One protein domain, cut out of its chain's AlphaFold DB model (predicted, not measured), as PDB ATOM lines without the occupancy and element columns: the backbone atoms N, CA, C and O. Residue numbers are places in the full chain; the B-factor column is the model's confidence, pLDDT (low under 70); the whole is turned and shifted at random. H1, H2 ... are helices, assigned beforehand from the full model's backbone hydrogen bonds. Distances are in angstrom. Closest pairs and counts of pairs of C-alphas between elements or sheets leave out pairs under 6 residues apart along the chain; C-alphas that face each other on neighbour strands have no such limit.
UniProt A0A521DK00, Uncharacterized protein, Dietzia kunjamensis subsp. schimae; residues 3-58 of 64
ATOM      1  N   VAL A   3     314.602 160.761 164.446       96.31
ATOM      2  CA  VAL A   3     313.227 160.361 164.770       96.31
ATOM      3  C   VAL A   3     312.407 160.244 163.486       96.31
ATOM      4  O   VAL A   3     312.619 160.999 162.537       96.31
ATOM      5  N   THR A   4     311.486 159.287 163.426       97.50
ATOM      6  CA  THR A   4     310.585 159.156 162.282       97.50
ATOM      7  C   THR A   4     309.519 160.252 162.284       97.50
ATOM      8  O   THR A   4     309.094 160.741 163.335       97.50
ATOM      9  N   GLU A   5     309.067 160.641 161.090       97.44
ATOM     10  CA  GLU A   5     307.931 161.557 160.941       97.44
ATOM     11  C   GLU A   5     306.670 160.962 161.574       97.44
ATOM     12  O   GLU A   5     305.922 161.670 162.239       97.44
ATOM     13  N   GLU A   6     306.477 159.648 161.444       97.75
ATOM     14  CA  GLU A   6     305.339 158.928 162.008       97.75
ATOM     15  C   GLU A   6     305.327 158.981 163.542       97.75
ATOM     16  O   GLU A   6     304.305 159.331 164.122       97.75
ATOM     17  N   ALA A   7     306.466 158.728 164.200       97.50
ATOM     18  CA  ALA A   7     306.568 158.825 165.658       97.50
ATOM     19  C   ALA A   7     306.397 160.271 166.147       97.50
ATOM     20  O   ALA A   7     305.832 160.518 167.212       97.50
ATOM     21  N   THR A   8     306.866 161.239 165.355       96.69
ATOM     22  CA  THR A   8     306.656 162.664 165.637       96.69
ATOM     23  C   THR A   8     305.174 163.028 165.550       96.69
ATOM     24  O   THR A   8     304.674 163.756 166.406       96.69
ATOM     25  N   ALA A   9     304.460 162.534 164.537       97.06
ATOM     26  CA  ALA A   9     303.030 162.775 164.377       97.06
ATOM     27  C   ALA A   9     302.222 162.146 165.522       97.06
ATOM     28  O   ALA A   9     301.454 162.851 166.169       97.06
ATOM     29  N   GLU A  10     302.470 160.870 165.836       97.38
ATOM     30  CA  GLU A  10     301.784 160.149 166.917       97.38
ATOM     31  C   GLU A  10     301.944 160.853 168.272       97.38
ATOM     32  O   GLU A  10     300.960 161.103 168.968       97.38
ATOM     33  N   PHE A  11     303.167 161.265 168.620       96.06
ATOM     34  CA  PHE A  11     303.409 161.993 169.866       96.06
ATOM     35  C   PHE A  11     302.648 163.327 169.928       96.06
ATOM     36  O   PHE A  11     302.118 163.695 170.978       96.06
ATOM     37  N   ASN A  12     302.588 164.065 168.818       94.62
ATOM     38  CA  ASN A  12     301.878 165.342 168.774       94.62
ATOM     39  C   ASN A  12     300.354 165.164 168.847       94.62
ATOM     40  O   ASN A  12     299.693 165.974 169.502       94.62
ATOM     41  N   ASP A  13     299.802 164.110 168.245       95.31
ATOM     42  CA  ASP A  13     298.379 163.770 168.354       95.31
ATOM     43  C   ASP A  13     298.001 163.435 169.808       95.31
ATOM     44  O   ASP A  13     297.002 163.944 170.332       95.31
ATOM     45  N   ASP A  14     298.848 162.666 170.498       95.75
ATOM     46  CA  ASP A  14     298.699 162.359 171.923       95.75
ATOM     47  C   ASP A  14     298.719 163.631 172.786       95.75
ATOM     48  O   ASP A  14     297.866 163.819 173.663       95.75
ATOM     49  N   VAL A  15     299.679 164.531 172.538       94.88
ATOM     50  CA  VAL A  15     299.783 165.824 173.236       94.88
ATOM     51  C   VAL A  15     298.531 166.668 172.997       94.88
ATOM     52  O   VAL A  15     297.953 167.187 173.956       94.88
ATOM     53  N   ALA A  16     298.072 166.787 171.750       91.56
ATOM     54  CA  ALA A  16     296.892 167.572 171.404       91.56
ATOM     55  C   ALA A  16     295.629 167.040 172.102       91.56
ATOM     56  O   ALA A  16     294.864 167.820 172.680       91.56
ATOM     57  N   GLY A  17     295.438 165.717 172.119       93.00
ATOM     58  CA  GLY A  17     294.326 165.072 172.819       93.00
ATOM     59  C   GLY A  17     294.358 165.311 174.332       93.00
ATOM     60  O   GLY A  17     293.344 165.677 174.931       93.00
ATOM     61  N   ALA A  18     295.532 165.171 174.953       94.25
ATOM     62  CA  ALA A  18     295.710 165.364 176.390       94.25
ATOM     63  C   ALA A  18     295.608 166.837 176.835       94.25
ATOM     64  O   ALA A  18     295.265 167.108 177.986       94.25
ATOM     65  N   MET A  19     295.854 167.795 175.937       92.38
ATOM     66  CA  MET A  19     295.747 169.230 176.223       92.38
ATOM     67  C   MET A  19     294.295 169.701 176.399       92.38
ATOM     68  O   MET A  19     294.033 170.619 177.182       92.38
ATOM     69  N   GLY A  20     293.352 169.053 175.703       89.06
ATOM     70  CA  GLY A  20     291.922 169.383 175.647       89.06
ATOM     71  C   GLY A  20     291.270 169.782 176.981       89.06
ATOM     72  O   GLY A  20     290.715 170.878 177.064       89.06
ATOM     73  N   PRO A  21     291.325 168.936 178.025       89.44
ATOM     74  CA  PRO A  21     290.673 169.200 179.310       89.44
ATOM     75  C   PRO A  21     291.454 170.143 180.240       89.44
ATOM     76  O   PRO A  21     291.009 170.395 181.361       89.44
ATOM     77  N   THR A  22     292.628 170.635 179.842       88.81
ATOM     78  CA  THR A  22     293.464 171.475 180.708       88.81
ATOM     79  C   THR A  22     293.028 172.940 180.672       88.81
ATOM     80  O   THR A  22     292.529 173.440 179.664       88.81
ATOM     81  N   VAL A  23     293.309 173.674 181.753       87.12
ATOM     82  CA  VAL A  23     293.047 175.126 181.834       87.12
ATOM     83  C   VAL A  23     293.762 175.937 180.748       87.12
ATOM     84  O   VAL A  23     293.349 177.053 180.435       87.12
ATOM     85  N   TRP A  24     294.824 175.380 180.166       83.75
ATOM     86  CA  TRP A  24     295.598 176.019 179.112       83.75
ATOM     87  C   TRP A  24     294.812 176.106 177.805       83.75
ATOM     88  O   TRP A  24     294.929 177.103 177.102       83.75
ATOM     89  N   ASN A  25     293.950 175.123 177.525       79.88
ATOM     90  CA  ASN A  25     293.156 175.072 176.297       79.88
ATOM     91  C   ASN A  25     291.731 175.635 176.456       79.88
ATOM     92  O   ASN A  25     291.032 175.854 175.470       79.88
ATOM     93  N   THR A  26     291.279 175.894 177.687       74.50
ATOM     94  CA  THR A  26     289.907 176.354 177.974       74.50
ATOM     95  C   THR A  26     289.807 177.848 178.309       74.50
ATOM     96  O   THR A  26     288.918 178.245 179.062       74.50
ATOM     97  N   GLY A  27     290.693 178.694 177.766       65.75
ATOM     98  CA  GLY A  27     290.553 180.159 177.845       65.75
ATOM     99  C   GLY A  27     291.722 180.938 178.461       65.75
ATOM    100  O   GLY A  27     291.533 182.089 178.855       65.75
ATOM    101  N   CYS A  28     292.922 180.357 178.553       66.19
ATOM    102  CA  CYS A  28     294.121 181.078 178.986       66.19
ATOM    103  C   CYS A  28     294.888 181.659 177.782       66.19
ATOM    104  O   CYS A  28     295.429 180.914 176.971       66.19
ATOM    105  N   HIS A  29     294.989 182.988 177.676       68.44
ATOM    106  CA  HIS A  29     295.925 183.643 176.750       68.44
ATOM    107  C   HIS A  29     297.305 183.733 177.414       68.44
ATOM    108  O   HIS A  29     297.651 184.740 178.033       68.44
ATOM    109  N   SER A  30     298.060 182.640 177.343       74.75
ATOM    110  CA  SER A  30     299.415 182.542 177.895       74.75
ATOM    111  C   SER A  30     300.470 182.588 176.792       74.75
ATOM    112  O   SER A  30     300.166 182.363 175.626       74.75
ATOM    113  N   TRP A  31     301.728 182.836 177.161       83.88
ATOM    114  CA  TRP A  31     302.853 182.783 176.217       83.88
ATOM    115  C   TRP A  31     303.076 181.381 175.612       83.88
ATOM    116  O   TRP A  31     303.724 181.263 174.582       83.88
ATOM    117  N   TYR A  32     302.501 180.330 176.211       86.12
ATOM    118  CA  TYR A  32     302.523 178.971 175.659       86.12
ATOM    119  C   TYR A  32     301.578 178.780 174.468       86.12
ATOM    120  O   TYR A  32     301.598 177.725 173.844       86.12
ATOM    121  N   PHE A  33     300.737 179.770 174.156       84.38
ATOM    122  CA  PHE A  33     299.909 179.747 172.958       84.38
ATOM    123  C   PHE A  33     300.786 180.056 171.741       84.38
ATOM    124  O   PHE A  33     301.334 181.152 171.621       84.38
ATOM    125  N   HIS A  34     300.925 179.085 170.848       78.06
ATOM    126  CA  HIS A  34     301.634 179.249 169.588       78.06
ATOM    127  C   HIS A  34     300.698 179.826 168.511       78.06
ATOM    128  O   HIS A  34     299.499 179.540 168.489       78.06
ATOM    129  N   ASP A  35     301.258 180.592 167.569       73.62
ATOM    130  CA  ASP A  35     300.537 181.198 166.437       73.62
ATOM    131  C   ASP A  35     299.786 180.169 165.565       73.62
ATOM    132  O   ASP A  35     298.809 180.509 164.901       73.62
ATOM    133  N   GLY A  36     300.199 178.899 165.598       74.88
ATOM    134  CA  GLY A  36     299.531 177.766 164.949       74.88
ATOM    135  C   GLY A  36     298.266 177.252 165.651       74.88
ATOM    136  O   GLY A  36     297.699 176.257 165.206       74.88
ATOM    137  N   GLY A  37     297.807 177.895 166.729       77.06
ATOM    138  CA  GLY A  37     296.574 177.518 167.428       77.06
ATOM    139  C   GLY A  37     296.727 176.353 168.411       77.06
ATOM    140  O   GLY A  37     295.724 175.785 168.838       77.06
ATOM    141  N   THR A  38     297.963 175.995 168.764       81.94
ATOM    142  CA  THR A  38     298.291 174.933 169.723       81.94
ATOM    143  C   THR A  38     298.942 175.507 170.982       81.94
ATOM    144  O   THR A  38     299.518 176.595 170.965       81.94
ATOM    145  N   ILE A  39     298.846 174.770 172.090       87.44
ATOM    146  CA  ILE A  39     299.580 175.073 173.323       87.44
ATOM    147  C   ILE A  39     300.877 174.263 173.332       87.44
ATOM    148  O   ILE A  39     300.825 173.035 173.283       87.44
ATOM    149  N   ASP A  40     302.021 174.933 173.458       88.12
ATOM    150  CA  ASP A  40     303.340 174.302 173.566       88.12
ATOM    151  C   ASP A  40     303.661 173.943 175.027       88.12
ATOM    152  O   ASP A  40     304.382 174.645 175.741       88.12
ATOM    153  N   LEU A  41     303.034 172.868 175.508       92.00
ATOM    154  CA  LEU A  41     303.250 172.302 176.839       92.00
ATOM    155  C   LEU A  41     303.202 170.773 176.786       92.00
ATOM    156  O   LEU A  41     302.577 170.182 175.913       92.00
ATOM    157  N   PHE A  42     303.797 170.138 177.796       94.44
ATOM    158  CA  PHE A  42     303.656 168.708 178.054       94.44
ATOM    159  C   PHE A  42     302.479 168.476 179.024       94.44
ATOM    160  O   PHE A  42     302.615 168.778 180.213       94.44
ATOM    161  N   PRO A  43     301.318 167.969 178.561       94.75
ATOM    162  CA  PRO A  43     300.087 167.928 179.357       94.75
ATOM    163  C   PRO A  43     299.974 166.701 180.275       94.75
ATOM    164  O   PRO A  43     298.959 166.539 180.953       94.75
ATOM    165  N   PHE A  44     300.974 165.816 180.293       95.88
ATOM    166  CA  PHE A  44     300.920 164.575 181.061       95.88
ATOM    167  C   PHE A  44     301.521 164.721 182.461       95.88
ATOM    168  O   PHE A  44     302.250 165.666 182.772       95.88
ATOM    169  N   ASP A  45     301.232 163.746 183.320       96.00
ATOM    170  CA  ASP A  45     301.769 163.710 184.673       96.00
ATOM    171  C   ASP A  45     303.247 163.265 184.729       96.00
ATOM    172  O   ASP A  45     303.883 162.861 183.748       96.00
ATOM    173  N   ARG A  46     303.814 163.324 185.938       96.94
ATOM    174  CA  ARG A  46     305.203 162.922 186.195       96.94
ATOM    175  C   ARG A  46     305.450 161.431 185.943       96.94
ATOM    176  O   ARG A  46     306.582 161.066 185.628       96.94
ATOM    177  N   ALA A  47     304.447 160.573 186.127       97.81
ATOM    178  CA  ALA A  47     304.608 159.138 185.921       97.81
ATOM    179  C   ALA A  47     304.788 158.836 184.430       97.81
ATOM    180  O   ALA A  47     305.718 158.109 184.075       97.81
ATOM    181  N   ARG A  48     303.993 159.478 183.568       96.88
ATOM    182  CA  ARG A  48     304.144 159.394 182.114       96.88
ATOM    183  C   ARG A  48     305.480 159.957 181.645       96.88
ATOM    184  O   ARG A  48     306.151 159.318 180.842       96.88
ATOM    185  N   LEU A  49     305.926 161.095 182.186       97.19
ATOM    186  CA  LEU A  49     307.260 161.623 181.873       97.19
ATOM    187  C   LEU A  49     308.365 160.613 182.221       97.19
ATOM    188  O   LEU A  49     309.261 160.364 181.420       97.19
ATOM    189  N   ALA A  50     308.299 160.012 183.411       97.75
ATOM    190  CA  ALA A  50     309.285 159.029 183.849       97.75
ATOM    191  C   ALA A  50     309.249 157.737 183.016       97.75
ATOM    192  O   ALA A  50     310.269 157.066 182.890       97.75
ATOM    193  N   GLU A  51     308.088 157.370 182.475       96.94
ATOM    194  CA  GLU A  51     307.941 156.253 181.545       96.94
ATOM    195  C   GLU A  51     308.612 156.547 180.201       96.94
ATOM    196  O   GLU A  51     309.466 155.767 179.787       96.94
ATOM    197  N   LEU A  52     308.286 157.683 179.578       95.88
ATOM    198  CA  LEU A  52     308.827 158.088 178.274       95.88
ATOM    199  C   LEU A  52     310.349 158.281 178.299       95.88
ATOM    200  O   LEU A  52     311.032 157.985 177.327       95.88
ATOM    201  N   MET A  53     310.888 158.757 179.422       96.50
ATOM    202  CA  MET A  53     312.323 159.003 179.589       96.50
ATOM    203  C   MET A  53     313.118 157.761 180.015       96.50
ATOM    204  O   MET A  53     314.339 157.848 180.143       96.50
ATOM    205  N   ARG A  54     312.456 156.630 180.300       97.50
ATOM    206  CA  ARG A  54     313.127 155.430 180.821       97.50
ATOM    207  C   ARG A  54     314.030 154.780 179.782       97.50
ATOM    208  O   ARG A  54     315.150 154.420 180.117       97.50
ATOM    209  N   GLU A  55     313.513 154.601 178.576       96.44
ATOM    210  CA  GLU A  55     314.227 154.053 177.426       96.44
ATOM    211  C   GLU A  55     313.492 154.515 176.157       96.44
ATOM    212  O   GLU A  55     312.264 154.390 176.112       96.44
ATOM    213  N   PRO A  56     314.189 155.057 175.144       93.44
ATOM    214  CA  PRO A  56     313.571 155.373 173.862       93.44
ATOM    215  C   PRO A  56     313.043 154.113 173.169       93.44
ATOM    216  O   PRO A  56     313.729 153.095 173.095       93.44
ATOM    217  N   ASP A  57     311.855 154.199 172.570       95.00
ATOM    218  CA  ASP A  57     311.409 153.161 171.642       95.00
ATOM    219  C   ASP A  57     312.271 153.223 170.377       95.00
ATOM    220  O   ASP A  57     312.171 154.151 169.576       95.00
ATOM    221  N   HIS A  58     313.141 152.231 170.189       94.75
ATOM    222  CA  HIS A  58     314.047 152.188 169.046       94.75
ATOM    223  C   HIS A  58     313.327 152.131 167.691       94.75
ATOM    224  O   HIS A  58     313.927 152.510 166.687       94.75
TER     225      HIS A  58
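Overview. This is residues 3 to 58 of the 64 residues of an uncharacterized protein of Dietzia kunjamensis subsp. schimae (UniProt A0A521DK00). The domain has little regular structure: helix H1 and shorter helix H2 run apart in nearly opposite directions as two sides of an open frame, and a long looping link, residues 20 to 45, joins them at one end. The printed part has 56 residues, with two named helices, H1 then H2, and no named strand. The class is all helix, with under half of the residues in named elements. The whole is loose, with a radius of gyration of the C-alphas of 12.7 A and spans of 37 by 25 by 17 A.

Along the chain. H1, residues 5 to 19, measures 21.0 A and begins at C-alpha 5 (307.931, 161.557, 160.941). H2, residues 46 to 52, measures 10.0 A and ends at C-alpha 52 (308.827, 158.088, 178.274).

Arrangement. H1 and H2 are apart, with no C-alpha of one within 8 A of the other. Residues 8 to 13, which belong to H1, stand free. Residues 45 to 56, of which 46 to 52 belong to H2, stand free too. In H1 and H2, every O i to N i+4 pair is within hydrogen-bond range.

Size, cuts and confidence. The C-alphas of Gly 27 and His 58, the two farthest apart, are 37.6 A apart. The printed part has no cut. The link of 26 residues is long. Residues 27 to 29 have pLDDT under 70.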